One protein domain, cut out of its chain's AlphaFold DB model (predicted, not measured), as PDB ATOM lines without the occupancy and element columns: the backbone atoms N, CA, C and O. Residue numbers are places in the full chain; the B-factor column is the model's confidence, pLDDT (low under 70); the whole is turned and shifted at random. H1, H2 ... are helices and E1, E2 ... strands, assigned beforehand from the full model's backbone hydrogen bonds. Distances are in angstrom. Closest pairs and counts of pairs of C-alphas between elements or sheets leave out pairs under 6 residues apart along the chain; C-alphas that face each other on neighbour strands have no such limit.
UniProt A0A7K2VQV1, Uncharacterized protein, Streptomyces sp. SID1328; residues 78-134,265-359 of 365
ATOM      1  N   SER A  78     -56.192  17.290 109.321       90.62
ATOM      2  CA  SER A  78     -54.743  17.301 109.082       90.62
ATOM      3  C   SER A  78     -53.938  16.725 110.251       90.62
ATOM      4  O   SER A  78     -52.960  16.017 110.041       90.62
ATOM      5  N   GLU A  79     -54.351  16.990 111.494       92.69
ATOM      6  CA  GLU A  79     -53.710  16.409 112.680       92.69
ATOM      7  C   GLU A  79     -53.980  14.906 112.776       92.69
ATOM      8  O   GLU A  79     -53.083  14.142 113.130       92.69
ATOM      9  N   LEU A  80     -55.192  14.472 112.417       93.38
ATOM     10  CA  LEU A  80     -55.545  13.057 112.365       93.38
ATOM     11  C   LEU A  80     -54.726  12.320 111.293       93.38
ATOM     12  O   LEU A  80     -54.209  11.239 111.548       93.38
ATOM     13  N   GLU A  81     -54.528  12.920 110.122       93.94
ATOM     14  CA  GLU A  81     -53.692  12.352 109.059       93.94
ATOM     15  C   GLU A  81     -52.225  12.241 109.494       93.94
ATOM     16  O   GLU A  81     -51.606  11.186 109.343       93.94
ATOM     17  N   ILE A  82     -51.678  13.278 110.136       94.50
ATOM     18  CA  ILE A  82     -50.327  13.211 110.710       94.50
ATOM     19  C   ILE A  82     -50.247  12.100 111.758       94.50
ATOM     20  O   ILE A  82     -49.302  11.313 111.737       94.50
ATOM     21  N   LEU A  83     -51.241  11.987 112.641       95.62
ATOM     22  CA  LEU A  83     -51.297  10.941 113.660       95.62
ATOM     23  C   LEU A  83     -51.259   9.536 113.037       95.62
ATOM     24  O   LEU A  83     -50.536   8.672 113.532       95.62
ATOM     25  N   HIS A  84     -51.984   9.309 111.940       96.44
ATOM     26  CA  HIS A  84     -51.967   8.029 111.232       96.44
ATOM     27  C   HIS A  84     -50.589   7.710 110.641       96.44
ATOM     28  O   HIS A  84     -50.066   6.614 110.852       96.44
ATOM     29  N   LEU A  85     -49.972   8.671 109.949       97.12
ATOM     30  CA  LEU A  85     -48.653   8.478 109.344       97.12
ATOM     31  C   LEU A  85     -47.547   8.293 110.396       97.12
ATOM     32  O   LEU A  85     -46.633   7.489 110.211       97.12
ATOM     33  N   GLN A  86     -47.617   9.028 111.506       96.81
ATOM     34  CA  GLN A  86     -46.679   8.916 112.628       96.81
ATOM     35  C   GLN A  86     -46.819   7.576 113.350       96.81
ATOM     36  O   GLN A  86     -45.815   6.958 113.714       96.81
ATOM     37  N   ARG A  87     -48.053   7.085 113.517       97.06
ATOM     38  CA  ARG A  87     -48.289   5.755 114.082       97.06
ATOM     39  C   ARG A  87     -47.692   4.664 113.193       97.06
ATOM     40  O   ARG A  87     -46.933   3.849 113.706       97.06
ATOM     41  N   LEU A  88     -47.947   4.702 111.882       97.94
ATOM     42  CA  LEU A  88     -47.339   3.768 110.927       97.94
ATOM     43  C   LEU A  88     -45.804   3.783 111.022       97.94
ATOM     44  O   LEU A  88     -45.182   2.726 111.069       97.94
ATOM     45  N   ALA A  89     -45.192   4.971 111.063       97.81
ATOM     46  CA  ALA A  89     -43.740   5.115 111.161       97.81
ATOM     47  C   ALA A  89     -43.178   4.547 112.473       97.81
ATOM     48  O   ALA A  89     -42.145   3.877 112.462       97.81
ATOM     49  N   THR A  90     -43.880   4.770 113.588       97.44
ATOM     50  CA  THR A  90     -43.519   4.208 114.896       97.44
ATOM     51  C   THR A  90     -43.559   2.684 114.860       97.44
ATOM     52  O   THR A  90     -42.588   2.036 115.248       97.44
ATOM     53  N   ASP A  91     -44.645   2.110 114.342       97.69
ATOM     54  CA  ASP A  91     -44.833   0.660 114.289       97.69
ATOM     55  C   ASP A  91     -43.822   0.006 113.329       97.69
ATOM     56  O   ASP A  91     -43.207  -1.006 113.673       97.69
ATOM     57  N   HIS A  92     -43.549   0.642 112.181       97.69
ATOM     58  CA  HIS A  92     -42.472   0.249 111.271       97.69
ATOM     59  C   HIS A  92     -41.120   0.221 111.990       97.69
ATOM     60  O   HIS A  92     -40.421  -0.787 111.934       97.69
ATOM     61  N   LYS A  93     -40.757   1.293 112.706       97.19
ATOM     62  CA  LYS A  93     -39.491   1.365 113.445       97.19
ATOM     63  C   LYS A  93     -39.394   0.292 114.520       97.19
ATOM     64  O   LYS A  93     -38.342  -0.325 114.667       97.19
ATOM     65  N   CYS A  94     -40.474   0.041 115.256       96.94
ATOM     66  CA  CYS A  94     -40.497  -1.019 116.256       96.94
ATOM     67  C   CYS A  94     -40.338  -2.411 115.634       96.94
ATOM     68  O   CYS A  94     -39.675  -3.254 116.233       96.94
ATOM     69  N   SER A  95     -40.904  -2.651 114.448       96.56
ATOM     70  CA  SER A  95     -40.832  -3.965 113.809       96.56
ATOM     71  C   SER A  95     -39.558  -4.206 112.998       96.56
ATOM     72  O   SER A  95     -39.117  -5.351 112.906       96.56
ATOM     73  N   THR A  96     -38.990  -3.177 112.367       95.69
ATOM     74  CA  THR A  96     -37.877  -3.316 111.408       95.69
ATOM     75  C   THR A  96     -36.567  -2.707 111.907       95.69
ATOM     76  O   THR A  96     -35.506  -2.993 111.355       95.69
ATOM     77  N   GLY A  97     -36.621  -1.851 112.932       96.06
ATOM     78  CA  GLY A  97     -35.493  -1.042 113.401       96.06
ATOM     79  C   GLY A  97     -35.159   0.163 112.510       96.06
ATOM     80  O   GLY A  97     -34.282   0.945 112.871       96.06
ATOM     81  N   GLY A  98     -35.837   0.326 111.368       95.38
ATOM     82  CA  GLY A  98     -35.589   1.396 110.401       95.38
ATOM     83  C   GLY A  98     -36.572   2.563 110.505       95.38
ATOM     84  O   GLY A  98     -37.721   2.401 110.914       95.38
ATOM     85  N   GLU A  99     -36.140   3.745 110.072       95.69
ATOM     86  CA  GLU A  99     -37.032   4.896 109.902       95.69
ATOM     87  C   GLU A  99     -37.802   4.784 108.582       95.69
ATOM     88  O   GLU A  99     -37.221   4.468 107.541       95.69
ATOM     89  N   LEU A 100     -39.110   5.051 108.614       95.50
ATOM     90  CA  LEU A 100     -39.947   5.027 107.408       95.50
ATOM     91  C   LEU A 100     -39.725   6.271 106.527       95.50
ATOM     92  O   LEU A 100     -39.813   6.195 105.301       95.50
ATOM     93  N   TYR A 101     -39.461   7.411 107.165       95.94
ATOM     94  CA  TYR A 101     -39.140   8.702 106.559       95.94
ATOM     95  C   TYR A 101     -38.338   9.554 107.553       95.94
ATOM     96  O   TYR A 101     -38.365   9.316 108.757       95.94
ATOM     97  N   GLU A 102     -37.638  10.562 107.044       94.06
ATOM     98  CA  GLU A 102     -36.780  11.472 107.812       94.06
ATOM     99  C   GLU A 102     -37.551  12.706 108.308       94.06
ATOM    100  O   GLU A 102     -37.302  13.205 109.404       94.06
ATOM    101  N   ALA A 103     -38.491  13.205 107.500       94.19
ATOM    102  CA  ALA A 103     -39.290  14.392 107.795       94.19
ATOM    103  C   ALA A 103     -40.631  14.367 107.046       94.19
ATOM    104  O   ALA A 103     -40.772  13.673 106.036       94.19
ATOM    105  N   ILE A 104     -41.594  15.163 107.521       94.19
ATOM    106  CA  ILE A 104     -42.874  15.409 106.846       94.19
ATOM    107  C   ILE A 104     -43.054  16.900 106.560       94.19
ATOM    108  O   ILE A 104     -42.733  17.734 107.403       94.19
ATOM    109  N   ASP A 105     -43.632  17.205 105.402       89.69
ATOM    110  CA  ASP A 105     -44.143  18.527 105.049       89.69
ATOM    111  C   ASP A 105     -45.676  18.429 104.966       89.69
ATOM    112  O   ASP A 105     -46.196  17.826 104.016       89.69
ATOM    113  N   PRO A 106     -46.424  18.981 105.939       78.31
ATOM    114  CA  PRO A 106     -47.874  19.074 105.836       78.31
ATOM    115  C   PRO A 106     -48.270  19.916 104.621       78.31
ATOM    116  O   PRO A 106     -47.673  20.962 104.359       78.31
ATOM    117  N   VAL A 107     -49.289  19.465 103.897       80.81
ATOM    118  CA  VAL A 107     -49.847  20.189 102.752       80.81
ATOM    119  C   VAL A 107     -50.794  21.285 103.252       80.81
ATOM    120  O   VAL A 107     -51.469  21.117 104.274       80.81
ATOM    121  N   ALA A 108     -50.819  22.443 102.583       72.69
ATOM    122  CA  ALA A 108     -51.664  23.549 103.024       72.69
ATOM    123  C   ALA A 108     -53.160  23.199 102.865       72.69
ATOM    124  O   ALA A 108     -53.543  22.516 101.912       72.69
ATOM    125  N   PRO A 109     -54.044  23.675 103.765       67.94
ATOM    126  CA  PRO A 109     -55.473  23.404 103.654       67.94
ATOM    127  C   PRO A 109     -56.046  23.847 102.301       67.94
ATOM    128  O   PRO A 109     -55.941  25.014 101.931       67.94
ATOM    129  N   GLY A 110     -56.711  22.925 101.598       66.25
ATOM    130  CA  GLY A 110     -57.382  23.200 100.323       66.25
ATOM    131  C   GLY A 110     -56.532  22.968  99.072       66.25
ATOM    132  O   GLY A 110     -57.051  23.153  97.973       66.25
ATOM    133  N   GLU A 111     -55.275  22.546  99.213       72.62
ATOM    134  CA  GLU A 111     -54.506  22.034  98.079       72.62
ATOM    135  C   GLU A 111     -55.044  20.660  97.638       72.62
ATOM    136  O   GLU A 111     -55.548  19.870  98.443       72.62
ATOM    137  N   ASP A 112     -54.982  20.403  96.330       73.44
ATOM    138  CA  ASP A 112     -55.238  19.074  95.776       73.44
ATOM    139  C   ASP A 112     -54.196  18.070  96.319       73.44
ATOM    140  O   ASP A 112     -53.095  18.477  96.688       73.44
ATOM    141  N   PRO A 113     -54.522  16.766  96.387       78.06
ATOM    142  CA  PRO A 113     -53.704  15.756  97.066       78.06
ATOM    143  C   PRO A 113     -52.249  15.700  96.570       78.06
ATOM    144  O   PRO A 113     -51.984  16.078  95.422       78.06
ATOM    145  N   PRO A 114     -51.308  15.185  97.386       89.69
ATOM    146  CA  PRO A 114     -51.495  14.295  98.547       89.69
ATOM    147  C   PRO A 114     -51.926  14.999  99.843       89.69
ATOM    148  O   PRO A 114     -51.829  16.214  99.950       89.69
ATOM    149  N   ASP A 115     -52.361  14.231 100.849       90.56
ATOM    150  CA  ASP A 115     -52.642  14.779 102.188       90.56
ATOM    151  C   ASP A 115     -51.335  15.209 102.894       90.56
ATOM    152  O   ASP A 115     -51.297  16.213 103.606       90.56
ATOM    153  N   ILE A 116     -50.243  14.451 102.708       94.06
ATOM    154  CA  ILE A 116     -48.935  14.709 103.333       94.06
ATOM    155  C   ILE A 116     -47.804  14.397 102.348       94.06
ATOM    156  O   ILE A 116     -47.857  13.407 101.619       94.06
ATOM    157  N   TYR A 117     -46.725  15.180 102.381       94.75
ATOM    158  CA  TYR A 117     -45.454  14.758 101.798       94.75
ATOM    159  C   TYR A 117     -44.489  14.260 102.872       94.75
ATOM    160  O   TYR A 117     -44.304  14.913 103.894       94.75
ATOM    161  N   ALA A 118     -43.829  13.133 102.616       95.19
ATOM    162  CA  ALA A 118     -42.764  12.610 103.465       95.19
ATOM    163  C   ALA A 118     -41.452  12.507 102.681       95.19
ATOM    164  O   ALA A 118     -41.452  12.134 101.505       95.19
ATOM    165  N   HIS A 119     -40.337  12.813 103.335       95.38
ATOM    166  CA  HIS A 119     -38.997  12.704 102.760       95.38
ATOM    167  C   HIS A 119     -38.360  11.390 103.187       95.38
ATOM    168  O   HIS A 119     -38.205  11.145 104.381       95.38
ATOM    169  N   ALA A 120     -37.987  10.542 102.235       92.69
ATOM    170  CA  ALA A 120     -37.315   9.278 102.515       92.69
ATOM    171  C   ALA A 120     -36.216   9.030 101.481       92.69
ATOM    172  O   ALA A 120     -36.479   9.087 100.276       92.69
ATOM    173  N   ALA A 121     -34.993   8.751 101.944       88.75
ATOM    174  CA  ALA A 121     -33.847   8.440 101.087       88.75
ATOM    175  C   ALA A 121     -33.623   9.497  99.982       88.75
ATOM    176  O   ALA A 121     -33.428   9.175  98.809       88.75
ATOM    177  N   GLY A 122     -33.718  10.779 100.353       88.06
ATOM    178  CA  GLY A 122     -33.547  11.912  99.437       88.06
ATOM    179  C   GLY A 122     -34.689  12.136  98.434       88.06
ATOM    180  O   GLY A 122     -34.555  12.982  97.554       88.06
ATOM    181  N   SER A 123     -35.803  11.407  98.550       91.94
ATOM    182  CA  SER A 123     -36.984  11.557  97.690       91.94
ATOM    183  C   SER A 123     -38.183  12.102  98.462       91.94
ATOM    184  O   SER A 123     -38.434  11.699  99.597       91.94
ATOM    185  N   LYS A 124     -38.962  12.977  97.816       93.88
ATOM    186  CA  LYS A 124     -40.244  13.476  98.327       93.88
ATOM    187  C   LYS A 124     -41.373  12.568  97.837       93.88
ATOM    188  O   LYS A 124     -41.578  12.440  96.633       93.88
ATOM    189  N   ILE A 125     -42.084  11.937  98.766       95.00
ATOM    190  CA  ILE A 125     -43.135  10.947  98.504       95.00
ATOM    191  C   ILE A 125     -44.479  11.529  98.942       95.00
ATOM    192  O   ILE A 125     -44.629  11.923 100.097       95.00
ATOM    193  N   GLY A 126     -45.453  11.571  98.036       95.56
ATOM    194  CA  GLY A 126     -46.831  11.954  98.332       95.56
ATOM    195  C   GLY A 126     -47.621  10.805  98.960       95.56
ATOM    196  O   GLY A 126     -47.786   9.752  98.336       95.56
ATOM    197  N   TRP A 127     -48.103  11.020 100.181       96.81
ATOM    198  CA  TRP A 127     -48.931  10.095 100.945       96.81
ATOM    199  C   TRP A 127     -50.376  10.575 100.990       96.81
ATOM    200  O   TRP A 127     -50.681  11.670 101.459       96.81
ATOM    201  N   GLU A 128     -51.270   9.708 100.544       96.12
ATOM    202  CA  GLU A 128     -52.703   9.842 100.754       96.12
ATOM    203  C   GLU A 128     -53.126   8.954 101.921       96.12
ATOM    204  O   GLU A 128     -52.639   7.828 102.056       96.12
ATOM    205  N   LEU A 129     -54.046   9.435 102.752       95.56
ATOM    206  CA  LEU A 129     -54.475   8.740 103.954       95.56
ATOM    207  C   LEU A 129     -55.988   8.533 103.984       95.56
ATOM    208  O   LEU A 129     -56.801   9.367 103.583       95.56
ATOM    209  N   THR A 130     -56.396   7.375 104.489       95.31
ATOM    210  CA  THR A 130     -57.798   7.087 104.776       95.31
ATOM    211  C   THR A 130     -57.915   6.082 105.912       95.31
ATOM    212  O   THR A 130     -57.077   5.202 106.082       95.31
ATOM    213  N   ALA A 131     -58.992   6.174 106.684       94.69
ATOM    214  CA  ALA A 131     -59.380   5.093 107.581       94.69
ATOM    215  C   ALA A 131     -60.123   4.004 106.790       94.69
ATOM    216  O   ALA A 131     -60.892   4.314 105.871       94.69
ATOM    217  N   PHE A 132     -59.921   2.741 107.161       95.94
ATOM    218  CA  PHE A 132     -60.783   1.638 106.753       95.94
ATOM    219  C   PHE A 132     -62.013   1.634 107.655       95.94
ATOM    220  O   PHE A 132     -61.959   1.134 108.773       95.94
ATOM    221  N   SER A 133     -63.099   2.259 107.201       91.19
ATOM    222  CA  SER A 133     -64.251   2.516 108.064       91.19
ATOM    223  C   SER A 133     -65.493   1.720 107.694       91.19
ATOM    224  O   SER A 133     -65.973   1.824 106.561       91.19
ATOM    225  N   ASN A 134     -66.113   1.075 108.683       91.69
ATOM    226  CA  ASN A 134     -67.491   0.606 108.569       91.69
ATOM    227  C   ASN A 134     -68.452   1.765 108.902       91.69
ATOM    228  O   ASN A 134     -68.816   2.008 110.055       91.69
ATOM    229  N   SER A 265     -65.868 -10.759  99.121       96.75
ATOM    230  CA  SER A 265     -65.744 -10.262  97.746       96.75
ATOM    231  C   SER A 265     -66.362  -8.876  97.554       96.75
ATOM    232  O   SER A 265     -65.796  -8.005  96.881       96.75
ATOM    233  N   GLN A 266     -67.496  -8.615  98.204       97.06
ATOM    234  CA  GLN A 266     -68.154  -7.314  98.166       97.06
ATOM    235  C   GLN A 266     -67.319  -6.237  98.872       97.06
ATOM    236  O   GLN A 266     -67.244  -5.098  98.395       97.06
ATOM    237  N   GLU A 267     -66.637  -6.590  99.962       97.50
ATOM    238  CA  GLU A 267     -65.747  -5.664 100.662       97.50
ATOM    239  C   GLU A 267     -64.477  -5.358  99.869       97.50
ATOM    240  O   GLU A 267     -64.062  -4.199  99.795       97.50
ATOM    241  N   TRP A 268     -63.921  -6.335  99.152       97.69
ATOM    242  CA  TRP A 268     -62.831  -6.085  98.204       97.69
ATOM    243  C   TRP A 268     -63.253  -5.165  97.054       97.69
ATOM    244  O   TRP A 268     -62.497  -4.267  96.664       97.69
ATOM    245  N   VAL A 269     -64.480  -5.305  96.539       97.50
ATOM    246  CA  VAL A 269     -65.047  -4.360  95.561       97.50
ATOM    247  C   VAL A 269     -65.125  -2.946  96.142       97.50
ATOM    248  O   VAL A 269     -64.772  -1.980  95.455       97.50
ATOM    249  N   ASN A 270     -65.558  -2.801  97.393       96.75
ATOM    250  CA  ASN A 270     -65.644  -1.505  98.065       96.75
ATOM    251  C   ASN A 270     -64.256  -0.886  98.285       96.75
ATOM    252  O   ASN A 270     -64.047   0.287  97.965       96.75
ATOM    253  N   LEU A 271     -63.288  -1.680  98.739       97.62
ATOM    254  CA  LEU A 271     -61.913  -1.245  98.949       97.62
ATOM    255  C   LEU A 271     -61.256  -0.785  97.642       97.62
ATOM    256  O   LEU A 271     -60.692   0.308  97.587       97.62
ATOM    257  N   ARG A 272     -61.415  -1.535  96.544       97.75
ATOM    258  CA  ARG A 272     -60.916  -1.120  95.219       97.75
ATOM    259  C   ARG A 272     -61.534   0.191  94.737       97.75
ATOM    260  O   ARG A 272     -60.834   0.998  94.125       97.75
ATOM    261  N   LYS A 273     -62.816   0.455  95.025       96.94
ATOM    262  CA  LYS A 273     -63.442   1.759  94.719       96.94
ATOM    263  C   LYS A 273     -62.781   2.897  95.500       96.94
ATOM    264  O   LYS A 273     -62.568   3.970  94.935       96.94
ATOM    265  N   ILE A 274     -62.444   2.671  96.772       96.12
ATOM    266  CA  ILE A 274     -61.727   3.649  97.600       96.12
ATOM    267  C   ILE A 274     -60.338   3.911  97.014       96.12
ATOM    268  O   ILE A 274     -60.012   5.071  96.765       96.12
ATOM    269  N   ILE A 275     -59.572   2.857  96.724       97.56
ATOM    270  CA  ILE A 275     -58.225   2.954  96.147       97.56
ATOM    271  C   ILE A 275     -58.269   3.716  94.822       97.56
ATOM    272  O   ILE A 275     -57.571   4.711  94.667       97.56
ATOM    273  N   LYS A 276     -59.170   3.348  93.904       97.31
ATOM    274  CA  LYS A 276     -59.321   4.021  92.604       97.31
ATOM    275  C   LYS A 276     -59.641   5.514  92.730       97.31
ATOM    276  O   LYS A 276     -59.181   6.308  91.922       97.31
ATOM    277  N   ARG A 277     -60.430   5.921  93.731       95.81
ATOM    278  CA  ARG A 277     -60.734   7.344  93.982       95.81
ATOM    279  C   ARG A 277     -59.504   8.126  94.462       95.81
ATOM    280  O   ARG A 277     -59.435   9.338  94.260       95.81
ATOM    281  N   LYS A 278     -58.583   7.442  95.136       96.06
ATOM    282  CA  LYS A 278     -57.348   7.989  95.706       96.06
ATOM    283  C   LYS A 278     -56.134   7.831  94.775       96.06
ATOM    284  O   LYS A 278     -55.111   8.465  95.006       96.06
ATOM    285  N   ASP A 279     -56.257   7.033  93.717       96.81
ATOM    286  CA  ASP A 279     -55.245   6.817  92.684       96.81
ATOM    287  C   ASP A 279     -55.136   8.035  91.754       96.81
ATOM    288  O   ASP A 279     -55.805   8.130  90.725       96.81
ATOM    289  N   LYS A 280     -54.321   9.009  92.159       95.19
ATOM    290  CA  LYS A 280     -54.096  10.274  91.449       95.19
ATOM    291  C   LYS A 280     -52.602  10.464  91.165       95.19
ATOM    292  O   LYS A 280     -51.798  10.018  91.977       95.19
ATOM    293  N   PRO A 281     -52.204  11.181  90.095       94.06
ATOM    294  CA  PRO A 281     -50.792  11.348  89.723       94.06
ATOM    295  C   PRO A 281     -49.872  11.892  90.827       94.06
ATOM    296  O   PRO A 281     -48.693  11.557  90.855       94.06
ATOM    297  N   ALA A 282     -50.398  12.732  91.719       90.06
ATOM    298  CA  ALA A 282     -49.642  13.319  92.825       90.06
ATOM    299  C   ALA A 282     -49.460  12.366  94.025       90.06
ATOM    300  O   ALA A 282     -48.625  12.621  94.894       90.06
ATOM    301  N   ASN A 283     -50.211  11.261  94.061       94.62
ATOM    302  CA  ASN A 283     -50.187  10.289  95.144       94.62
ATOM    303  C   ASN A 283     -49.257   9.137  94.776       94.62
ATOM    304  O   ASN A 283     -49.485   8.425  93.802       94.62
ATOM    305  N   ASN A 284     -48.219   8.925  95.582       96.44
ATOM    306  CA  ASN A 284     -47.287   7.817  95.387       96.44
ATOM    307  C   ASN A 284     -47.658   6.608  96.244       96.44
ATOM    308  O   ASN A 284     -47.459   5.469  95.812       96.44
ATOM    309  N   ARG A 285     -48.165   6.850  97.458       97.94
ATOM    310  CA  ARG A 285     -48.547   5.821  98.428       97.94
ATOM    311  C   ARG A 285     -49.905   6.137  99.038       97.94
ATOM    312  O   ARG A 285     -50.209   7.300  99.298       97.94
ATOM    313  N   LEU A 286     -50.696   5.100  99.290       98.44
ATOM    314  CA  LEU A 286     -51.955   5.192 100.024       98.44
ATOM    315  C   LEU A 286     -51.831   4.414 101.334       98.44
ATOM    316  O   LEU A 286     -51.565   3.216 101.307       98.44
ATOM    317  N   LEU A 287     -52.059   5.082 102.461       98.56
ATOM    318  CA  LEU A 287     -52.199   4.453 103.770       98.56
ATOM    319  C   LEU A 287     -53.681   4.282 104.108       98.56
ATOM    320  O   LEU A 287     -54.447   5.246 104.135       98.56
ATOM    321  N   ILE A 288     -54.063   3.047 104.407       98.50
ATOM    322  CA  ILE A 288     -55.386   2.647 104.863       98.50
ATOM    323  C   ILE A 288     -55.251   2.125 106.295       98.50
ATOM    324  O   ILE A 288     -54.707   1.047 106.511       98.50
ATOM    325  N   SER A 289     -55.738   2.874 107.283       98.12
ATOM    326  CA  SER A 289     -55.633   2.473 108.696       98.12
ATOM    327  C   SER A 289     -56.920   1.799 109.181       98.12
ATOM    328  O   SER A 289     -57.974   2.437 109.201       98.12
ATOM    329  N   ALA A 290     -56.843   0.534 109.590       97.31
ATOM    330  CA  ALA A 290     -57.941  -0.218 110.196       97.31
ATOM    331  C   ALA A 290     -57.933  -0.061 111.723       97.31
ATOM    332  O   ALA A 290     -56.878  -0.144 112.347       97.31
ATOM    333  N   GLY A 291     -59.101   0.211 112.317       94.62
ATOM    334  CA  GLY A 291     -59.257   0.399 113.768       94.62
ATOM    335  C   GLY A 291     -58.722   1.724 114.314       94.62
ATOM    336  O   GLY A 291     -58.739   1.953 115.526       94.62
ATOM    337  N   ALA A 292     -58.264   2.611 113.432       95.06
ATOM    338  CA  ALA A 292     -57.683   3.893 113.797       95.06
ATOM    339  C   ALA A 292     -58.702   4.847 114.445       95.06
ATOM    340  O   ALA A 292     -59.906   4.764 114.153       95.06
ATOM    341  N   PRO A 293     -58.237   5.765 115.316       94.88
ATOM    342  CA  PRO A 293     -59.108   6.679 116.028       94.88
ATOM    343  C   PRO A 293     -59.902   7.566 115.066       94.88
ATOM    344  O   PRO A 293     -59.407   8.008 114.033       94.88
ATOM    345  N   ASP A 294     -61.150   7.860 115.416       94.12
ATOM    346  CA  ASP A 294     -61.892   8.947 114.785       94.12
ATOM    347  C   ASP A 294     -61.462  10.322 115.329       94.12
ATOM    348  O   ASP A 294     -60.595  10.446 116.195       94.12
ATOM    349  N   ALA A 295     -62.119  11.384 114.858       94.12
ATOM    350  CA  ALA A 295     -61.852  12.743 115.321       94.12
ATOM    351  C   ALA A 295     -62.168  12.969 116.817       94.12
ATOM    352  O   ALA A 295     -61.824  14.014 117.357       94.12
ATOM    353  N   MET A 296     -62.808  12.016 117.501       93.44
ATOM    354  CA  MET A 296     -63.037  12.033 118.950       93.44
ATOM    355  C   MET A 296     -62.072  11.102 119.698       93.44
ATOM    356  O   MET A 296     -62.281  10.824 120.878       93.44
ATOM    357  N   GLY A 297     -61.029  10.598 119.033       93.38
ATOM    358  CA  GLY A 297     -60.026   9.732 119.645       93.38
ATOM    359  C   GLY A 297     -60.494   8.299 119.902       93.38
ATOM    360  O   GLY A 297     -59.880   7.606 120.715       93.38
ATOM    361  N   ARG A 298     -61.583   7.845 119.265       92.75
ATOM    362  CA  ARG A 298     -62.184   6.523 119.511       92.75
ATOM    363  C   ARG A 298     -61.759   5.510 118.456       92.75
ATOM    364  O   ARG A 298     -61.947   5.768 117.272       92.75
ATOM    365  N   CYS A 299     -61.253   4.361 118.889       92.94
ATOM    366  CA  CYS A 299     -60.892   3.225 118.042       92.94
ATOM    367  C   CYS A 299     -62.041   2.215 117.933       92.94
ATOM    368  O   CYS A 299     -62.799   2.019 118.889       92.94
ATOM    369  N   PHE A 300     -62.124   1.556 116.776       92.75
ATOM    370  CA  PHE A 300     -63.217   0.666 116.382       92.75
ATOM    371  C   PHE A 300     -62.663  -0.715 116.005       92.75
ATOM    372  O   PHE A 300     -62.192  -0.930 114.889       92.75
ATOM    373  N   ALA A 301     -62.692  -1.661 116.948       92.12
ATOM    374  CA  ALA A 301     -62.142  -3.005 116.750       92.12
ATOM    375  C   ALA A 301     -62.848  -3.788 115.624       92.12
ATOM    376  O   ALA A 301     -62.234  -4.652 115.002       92.12
ATOM    377  N   ALA A 302     -64.110  -3.466 115.315       94.06
ATOM    378  CA  ALA A 302     -64.845  -4.082 114.212       94.06
ATOM    379  C   ALA A 302     -64.148  -3.891 112.856       94.06
ATOM    380  O   ALA A 302     -64.249  -4.746 111.979       94.06
ATOM    381  N   GLU A 303     -63.427  -2.785 112.680       95.75
ATOM    382  CA  GLU A 303     -62.726  -2.475 111.433       95.75
ATOM    383  C   GLU A 303     -61.494  -3.353 111.235       95.75
ATOM    384  O   GLU A 303     -61.222  -3.767 110.112       95.75
ATOM    385  N   GLU A 304     -60.786  -3.693 112.314       95.31
ATOM    386  CA  GLU A 304     -59.679  -4.652 112.260       95.31
ATOM    387  C   GLU A 304     -60.187  -6.082 112.054       95.31
ATOM    388  O   GLU A 304     -59.610  -6.818 111.258       95.31
ATOM    389  N   ILE A 305     -61.308  -6.465 112.683       95.25
ATOM    390  CA  ILE A 305     -61.951  -7.766 112.424       95.25
ATOM    391  C   ILE A 305     -62.314  -7.893 110.939       95.25
ATOM    392  O   ILE A 305     -62.008  -8.905 110.311       95.25
ATOM    393  N   LEU A 306     -62.945  -6.862 110.369       96.50
ATOM    394  CA  LEU A 306     -63.339  -6.852 108.963       96.50
ATOM    395  C   LEU A 306     -62.121  -6.877 108.029       96.50
ATOM    396  O   LEU A 306     -62.115  -7.616 107.047       96.50
ATOM    397  N   ALA A 307     -61.076  -6.112 108.350       96.88
ATOM    398  CA  ALA A 307     -59.833  -6.111 107.590       96.88
ATOM    399  C   ALA A 307     -59.146  -7.489 107.607       96.88
ATOM    400  O   ALA A 307     -58.758  -7.981 106.549       96.88
ATOM    401  N   HIS A 308     -59.053  -8.155 108.764       95.94
ATOM    402  CA  HIS A 308     -58.532  -9.526 108.847       95.94
ATOM    403  C   HIS A 308     -59.372 -10.509 108.031       95.94
ATOM    404  O   HIS A 308     -58.821 -11.288 107.260       95.94
ATOM    405  N   PHE A 309     -60.699 -10.421 108.123       96.25
ATOM    406  CA  PHE A 309     -61.600 -11.256 107.332       96.25
ATOM    407  C   PHE A 309     -61.384 -11.101 105.816       96.25
ATOM    408  O   PHE A 309     -61.434 -12.089 105.081       96.25
ATOM    409  N   MET A 310     -61.094  -9.887 105.337       97.12
ATOM    410  CA  MET A 310     -60.721  -9.662 103.938       97.12
ATOM    411  C   MET A 310     -59.362 -10.276 103.586       97.12
ATOM    412  O   MET A 310     -59.214 -10.839 102.503       97.12
ATOM    413  N   LEU A 311     -58.369 -10.184 104.475       96.69
ATOM    414  CA  LEU A 311     -57.040 -10.766 104.254       96.69
ATOM    415  C   LEU A 311     -57.058 -12.302 104.236       96.69
ATOM    416  O   LEU A 311     -56.313 -12.897 103.459       96.69
ATOM    417  N   ASP A 312     -57.940 -12.929 105.018       95.88
ATOM    418  CA  ASP A 312     -58.184 -14.379 104.993       95.88
ATOM    419  C   ASP A 312     -58.823 -14.845 103.667       95.88
ATOM    420  O   ASP A 312     -58.770 -16.026 103.325       95.88
ATOM    421  N   ASN A 313     -59.399 -13.915 102.898       96.75
ATOM    422  CA  ASN A 313     -60.075 -14.156 101.623       96.75
ATOM    423  C   ASN A 313     -59.536 -13.194 100.548       96.75
ATOM    424  O   ASN A 313     -60.264 -12.308 100.094       96.75
ATOM    425  N   PRO A 314     -58.248 -13.298 100.179       97.12
ATOM    426  CA  PRO A 314     -57.545 -12.236  99.473       97.12
ATOM    427  C   PRO A 314     -57.985 -12.092  98.014       97.12
ATOM    428  O   PRO A 314     -58.143 -13.075  97.292       97.12
ATOM    429  N   GLU A 315     -58.049 -10.846  97.547       96.88
ATOM    430  CA  GLU A 315     -58.208 -10.514  96.134       96.88
ATOM    431  C   GLU A 315     -57.112  -9.554  95.658       96.88
ATOM    432  O   GLU A 315     -56.504  -8.826  96.442       96.88
ATOM    433  N   GLY A 316     -56.869  -9.539  94.346       95.12
ATOM    434  CA  GLY A 316     -55.872  -8.661  93.743       95.12
ATOM    435  C   GLY A 316     -56.279  -7.183  93.733       95.12
ATOM    436  O   GLY A 316     -57.458  -6.829  93.583       95.12
ATOM    437  N   VAL A 317     -55.272  -6.317  93.826       97.50
ATOM    438  CA  VAL A 317     -55.389  -4.856  93.754       97.50
ATOM    439  C   VAL A 317     -54.376  -4.313  92.753       97.50
ATOM    440  O   VAL A 317     -53.208  -4.701  92.738       97.50
ATOM    441  N   SER A 318     -54.824  -3.375  91.922       97.00
ATOM    442  CA  SER A 318     -53.972  -2.618  91.012       97.00
ATOM    443  C   SER A 318     -54.379  -1.145  90.981       97.00
ATOM    444  O   SER A 318     -55.521  -0.788  91.283       97.00
ATOM    445  N   ALA A 319     -53.423  -0.296  90.621       97.50
ATOM    446  CA  ALA A 319     -53.541   1.153  90.526       97.50
ATOM    447  C   ALA A 319     -52.598   1.662  89.421       97.50
ATOM    448  O   ALA A 319     -51.654   0.963  89.047       97.50
ATOM    449  N   ASN A 320     -52.866   2.851  88.880       97.56
ATOM    450  CA  ASN A 320     -52.090   3.435  87.782       97.56
ATOM    451  C   ASN A 320     -50.976   4.366  88.272       97.56
ATOM    452  O   ASN A 320     -49.931   4.455  87.632       97.56
ATOM    453  N   HIS A 321     -51.215   5.094  89.363       97.12
ATOM    454  CA  HIS A 321     -50.306   6.110  89.892       97.12
ATOM    455  C   HIS A 321     -49.704   5.706  91.238       97.12
ATOM    456  O   HIS A 321     -48.535   5.991  91.504       97.12
ATOM    457  N   LEU A 322     -50.477   5.003  92.070       97.94
ATOM    458  CA  LEU A 322     -49.995   4.491  93.347       97.94
ATOM    459  C   LEU A 322     -48.973   3.370  93.131       97.94
ATOM    460  O   LEU A 322     -49.244   2.366  92.475       97.94
ATOM    461  N   SER A 323     -47.810   3.531  93.754       97.00
ATOM    462  CA  SER A 323     -46.755   2.513  93.805       97.00
ATOM    463  C   SER A 323     -46.929   1.520  94.958       97.00
ATOM    464  O   SER A 323     -46.316   0.459  94.943       97.00
ATOM    465  N   SER A 324     -47.740   1.873  95.962       98.00
ATOM    466  CA  SER A 324     -47.962   1.089  97.178       98.00
ATOM    467  C   SER A 324     -49.310   1.451  97.811       98.00
ATOM    468  O   SER A 324     -49.695   2.628  97.839       98.00
ATOM    469  N   VAL A 325     -50.022   0.441  98.315       98.69
ATOM    470  CA  VAL A 325     -51.253   0.584  99.099       98.69
ATOM    471  C   VAL A 325     -51.089  -0.216 100.384       98.69
ATOM    472  O   VAL A 325     -51.165  -1.442 100.382       98.69
ATOM    473  N   ILE A 326     -50.890   0.485 101.494       98.75
ATOM    474  CA  ILE A 326     -50.579  -0.119 102.786       98.75
ATOM    475  C   ILE A 326     -51.848  -0.195 103.628       98.75
ATOM    476  O   ILE A 326     -52.437   0.836 103.950       98.75
ATOM    477  N   LEU A 327     -52.239  -1.403 104.024       98.69
ATOM    478  CA  LEU A 327     -53.227  -1.639 105.074       98.69
ATOM    479  C   LEU A 327     -52.501  -1.792 106.410       98.69
ATOM    480  O   LEU A 327     -51.698  -2.706 106.573       98.69
ATOM    481  N   HIS A 328     -52.785  -0.906 107.357       98.44
ATOM    482  CA  HIS A 328     -52.142  -0.865 108.670       98.44
ATOM    483  C   HIS A 328     -53.166  -1.092 109.781       98.44
ATOM    484  O   HIS A 328     -54.213  -0.443 109.802       98.44
ATOM    485  N   PHE A 329     -52.862  -2.012 110.693       97.25
ATOM    486  CA  PHE A 329     -53.704  -2.354 111.837       97.25
ATOM    487  C   PHE A 329     -53.293  -1.519 113.044       97.25
ATOM    488  O   PHE A 329     -52.177  -1.647 113.552       97.25
ATOM    489  N   TRP A 330     -54.202  -0.666 113.515       95.88
ATOM    490  CA  TRP A 330     -53.901   0.316 114.550       95.88
ATOM    491  C   TRP A 330     -53.434  -0.327 115.859       95.88
ATOM    492  O   TRP A 330     -52.458   0.115 116.472       95.88
ATOM    493  N   SER A 331     -54.128  -1.379 116.295       92.69
ATOM    494  CA  SER A 331     -53.930  -1.974 117.614       92.69
ATOM    495  C   SER A 331     -52.688  -2.866 117.707       92.69
ATOM    496  O   SER A 331     -52.021  -2.875 118.743       92.69
ATOM    497  N   THR A 332     -52.357  -3.594 116.637       93.62
ATOM    498  CA  THR A 332     -51.242  -4.557 116.593       93.62
ATOM    499  C   THR A 332     -49.968  -3.963 115.998       93.62
ATOM    500  O   THR A 332     -48.875  -4.465 116.265       93.62
ATOM    501  N   GLY A 333     -50.094  -2.902 115.196       96.19
ATOM    502  CA  GLY A 333     -49.005  -2.303 114.429       96.19
ATOM    503  C   GLY A 333     -48.602  -3.090 113.178       96.19
ATOM    504  O   GLY A 333     -47.673  -2.680 112.486       96.19
ATOM    505  N   GLN A 334     -49.288  -4.195 112.874       96.94
ATOM    506  CA  GLN A 334     -49.051  -5.007 111.679       96.94
ATOM    507  C   GLN A 334     -49.391  -4.220 110.406       96.94
ATOM    508  O   GLN A 334     -50.319  -3.402 110.404       96.94
ATOM    509  N   ALA A 335     -48.683  -4.489 109.307       98.31
ATOM    510  CA  ALA A 335     -49.005  -3.889 108.017       98.31
ATOM    511  C   ALA A 335     -48.864  -4.854 106.838       98.31
ATOM    512  O   ALA A 335     -47.986  -5.717 106.807       98.31
ATOM    513  N   PHE A 336     -49.707  -4.641 105.830       98.62
ATOM    514  CA  PHE A 336     -49.736  -5.396 104.583       98.62
ATOM    515  C   PHE A 336     -49.661  -4.453 103.385       98.62
ATOM    516  O   PHE A 336     -50.336  -3.427 103.349       98.62
ATOM    517  N   GLU A 337     -48.886  -4.836 102.377       98.56
ATOM    518  CA  GLU A 337     -48.978  -4.291 101.029       98.56
ATOM    519  C   GLU A 337     -50.130  -4.988 100.313       98.56
ATOM    520  O   GLU A 337     -50.173  -6.217 100.252       98.56
ATOM    521  N   LEU A 338     -51.069  -4.210  99.785       98.44
ATOM    522  CA  LEU A 338     -52.235  -4.743  99.091       98.44
ATOM    523  C   LEU A 338     -52.016  -4.875  97.583       98.44
ATOM    524  O   LEU A 338     -52.712  -5.665  96.949       98.44
ATOM    525  N   MET A 339     -51.091  -4.110  96.995       97.94
ATOM    526  CA  MET A 339     -50.847  -4.121  95.552       97.94
ATOM    527  C   MET A 339     -50.353  -5.488  95.064       97.94
ATOM    528  O   MET A 339     -49.440  -6.083  95.634       97.94
ATOM    529  N   GLY A 340     -50.908  -5.956  93.943       96.06
ATOM    530  CA  GLY A 340     -50.530  -7.216  93.302       96.06
ATOM    531  C   GLY A 340     -51.672  -8.229  93.244       96.06
ATOM    532  O   GLY A 340     -52.849  -7.883  93.322       96.06
ATOM    533  N   SER A 341     -51.325  -9.504  93.048       95.38
ATOM    534  CA  SER A 341     -52.304 -10.597  92.940       95.38
ATOM    535  C   SER A 341     -52.874 -11.043  94.287       95.38
ATOM    536  O   SER A 341     -53.950 -11.635  94.316       95.38
ATOM    537  N   LYS A 342     -52.160 -10.773  95.382       95.38
ATOM    538  CA  LYS A 342     -52.588 -11.018  96.759       95.38
ATOM    539  C   LYS A 342     -51.839 -10.083  97.717       95.38
ATOM    540  O   LYS A 342     -50.705  -9.718  97.395       95.38
ATOM    541  N   PRO A 343     -52.411  -9.766  98.890       97.56
ATOM    542  CA  PRO A 343     -51.714  -9.021  99.926       97.56
ATOM    543  C   PRO A 343     -50.435  -9.722 100.399       97.56
ATOM    544  O   PRO A 343     -50.371 -10.955 100.461       97.56
ATOM    545  N   VAL A 344     -49.426  -8.931 100.756       98.06
ATOM    546  CA  VAL A 344     -48.145  -9.392 101.304       98.06
ATOM    547  C   VAL A 344     -47.895  -8.683 102.625       98.06
ATOM    548  O   VAL A 344     -47.978  -7.460 102.698       98.06
ATOM    549  N   GLU A 345     -47.589  -9.440 103.673       98.00
ATOM    550  CA  GLU A 345     -47.199  -8.860 104.957       98.00
ATOM    551  C   GLU A 345     -45.886  -8.083 104.794       98.00
ATOM    552  O   GLU A 345     -44.885  -8.629 104.328       98.00
ATOM    553  N   LEU A 346     -45.904  -6.798 105.153       97.94
ATOM    554  CA  LEU A 346     -44.708  -5.959 105.168       97.94
ATOM    555  C   LEU A 346     -43.923  -6.183 106.460       97.94
ATOM    556  O   LEU A 346     -42.698  -6.298 106.429       97.94
ATOM    557  N   TRP A 347     -44.634  -6.251 107.587       97.31
ATOM    558  CA  TRP A 347     -44.075  -6.587 108.890       97.31
ATOM    559  C   TRP A 347     -45.157  -7.113 109.850       97.31
ATOM    560  O   TRP A 347     -46.327  -6.728 109.723       97.31
ATOM    561  N   PRO A 348     -44.781  -7.987 110.805       95.06
ATOM    562  CA  PRO A 348     -45.725  -8.637 111.705       95.06
ATOM    563  C   PRO A 348     -46.259  -7.697 112.792       95.06
ATOM    564  O   PRO A 348     -45.802  -6.567 112.969       95.06
ATOM    565  N   ALA A 349     -47.229  -8.194 113.558       93.12
ATOM    566  CA  ALA A 349     -47.720  -7.525 114.757       93.12
ATOM    567  C   ALA A 349     -46.590  -7.297 115.779       93.12
ATOM    568  O   ALA A 349     -45.881  -8.226 116.166       93.12
ATOM    569  N   VAL A 350     -46.467  -6.057 116.250       90.00
ATOM    570  CA  VAL A 350     -45.520  -5.641 117.300       90.00
ATOM    571  C   VAL A 350     -46.167  -5.739 118.682       90.00
ATOM    572  O   VAL A 350     -45.500  -5.976 119.690       90.00
ATOM    573  N   TYR A 351     -47.487  -5.565 118.732       88.81
ATOM    574  CA  TYR A 351     -48.282  -5.573 119.952       88.81
ATOM    575  C   TYR A 351     -49.333  -6.676 119.903       88.81
ATOM    576  O   TYR A 351     -49.791  -7.074 118.835       88.81
ATOM    577  N   GLN A 352     -49.779  -7.121 121.080       78.88
ATOM    578  CA  GLN A 352     -50.876  -8.084 121.182       78.88
ATOM    579  C   GLN A 352     -52.189  -7.530 120.594       78.88
ATOM    580  O   GLN A 352     -52.976  -8.307 120.066       78.88
ATOM    581  N   GLY A 353     -52.391  -6.205 120.643       72.38
ATOM    582  CA  GLY A 353     -53.525  -5.503 120.032       72.38
ATOM    583  C   GLY A 353     -54.899  -6.115 120.330       72.38
ATOM    584  O   GLY A 353     -55.114  -6.741 121.368       72.38
ATOM    585  N   TYR A 354     -55.832  -5.925 119.397       67.44
ATOM    586  CA  TYR A 354     -57.140  -6.574 119.340       67.44
ATOM    587  C   TYR A 354     -57.043  -7.869 118.536       67.44
ATOM    588  O   TYR A 354     -57.672  -7.997 117.493       67.44
ATOM    589  N   ASN A 355     -56.229  -8.828 118.981       58.50
ATOM    590  CA  ASN A 355     -56.114 -10.085 118.251       58.50
ATOM    591  C   ASN A 355     -57.415 -10.898 118.415       58.50
ATOM    592  O   ASN A 355     -57.730 -11.294 119.545       58.50
ATOM    593  N   PRO A 356     -58.203 -11.113 117.345       59.19
ATOM    594  CA  PRO A 356     -59.439 -11.867 117.447       59.19
ATOM    595  C   PRO A 356     -59.139 -13.304 117.877       59.19
ATOM    596  O   PRO A 356     -58.477 -14.055 117.165       59.19
ATOM    597  N   MET A 357     -59.660 -13.722 119.032       57.03
ATOM    598  CA  MET A 357     -59.643 -15.139 119.384       57.03
ATOM    599  C   MET A 357     -60.778 -15.828 118.636       57.03
ATOM    600  O   MET A 357     -61.954 -15.520 118.853       57.03
ATOM    601  N   ALA A 358     -60.420 -16.744 117.738       54.50
ATOM    602  CA  ALA A 358     -61.382 -17.611 117.082       54.50
ATOM    603  C   ALA A 358     -61.701 -18.798 117.995       54.50
ATOM    604  O   ALA A 358     -60.827 -19.620 118.278       54.50
ATOM    605  N   HIS A 359     -62.957 -18.916 118.415       49.38
ATOM    606  CA  HIS A 359     -63.453 -20.131 119.050       49.38
ATOM    607  C   HIS A 359     -64.222 -20.962 118.013       49.38
ATOM    608  O   HIS A 359     -65.185 -20.454 117.425       49.38
TER     609      HIS A 359
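AT A GLANCE: This is residues 78 to 134 and 265 to 359 of the 365 residues of an uncharacterized protein of Streptomyces sp. SID1328 (UniProt A0A7K2VQV1). A strongly twisted sheet of seven strands curls round one long helix, H1, while H2 and H3 pack on its other face, making three layers of helix, sheet and helix. The last strand, E8, ends a tail far from the sheet. The printed part has 152 residues with three named helices and eight named strands, in the order H1 E1 E2 E3 H2 E4 H3 E5 E6 E7 E8; the class is mixed, helices and strands. The mixed sheet runs E1 E2 E3 E4 E5 E6 E7. The whole is compact, with a radius of gyration of the C-alphas of 14.8 A, and elongated, spanning 47 by 30 by 30 A.

IN THESE COORDINATES: H1, residues 78 to 96, begins at C-alpha 78 (-54.743, 17.301, 109.082) and is 26.7 A long. E1 is residues 103 to 106, E2 116 to 120, and E3 123 to 132, 27.3 A long. After the cut come H2, residues 265 to 278, 20.2 A, beginning at C-alpha 265 (-65.744, -10.262, 97.746), E4, 285 to 290, 16.2 A, and H3, 301 to 311, 15.6 A. E5, 324 to 329, is 16.1 A long; E6 is 335 to 337, E7 344 to 347, and E8 357 to 359, ending at C-alpha 359 (-63.453, -20.131, 119.050).

HOW THE PARTS SIT: H1 is on the sheet, with the C-alphas of Glu 81 and Leu 129 of E3 6.3 A apart, their closest pair. E1 E2 E3 form a meander, each strand the antiparallel neighbour of the one before; N 105 and O 117 are 2.8 A apart, N 125 and O 118 2.8 A. E3 is staggered, pairing with E2 over residues 123 to 127 and with E4 over 127 to 132. E3 and E4 are parallel, with N 287 and O 128 at 2.8 A. H2 is on the face opposite H1, at a height over the sheet of 9.7 A. E4, H3 and E5 form a strand-helix-strand unit, two parallel neighbour strands with a helix between, its crossover right-handed; N 288 and O 326 are 2.8 A apart. H3 lies over E4 and E5, at a height over the sheet of 9.0 A. H2, with residues 265 to 268 alone, and H3 only just touch, only at their ends, with 3 pairs of C-alphas within 8 A, the closest Trp 268 and Met 310 at 7.1 A. E5 E6 E7 form a second meander, with N 327 and O 336 at 2.9 A and N 337 and O 344 at 2.8 A. E8 pairs with no named strand. In H1, H2 and H3 every O i to N i+4 pair is within hydrogen-bond range.

THE WHOLE: The C-alphas farthest apart, Gly 122 and His 359, are 48.0 A apart. Residues 135 to 264 are not printed, and C-alphas 134 and 265 are 15.4 A apart across the cut. The link H3 to E5 is long, 12 residues. The mean pLDDT of the printed part is 92.7; residues 109 to 110 and 354 to 359 are under 70.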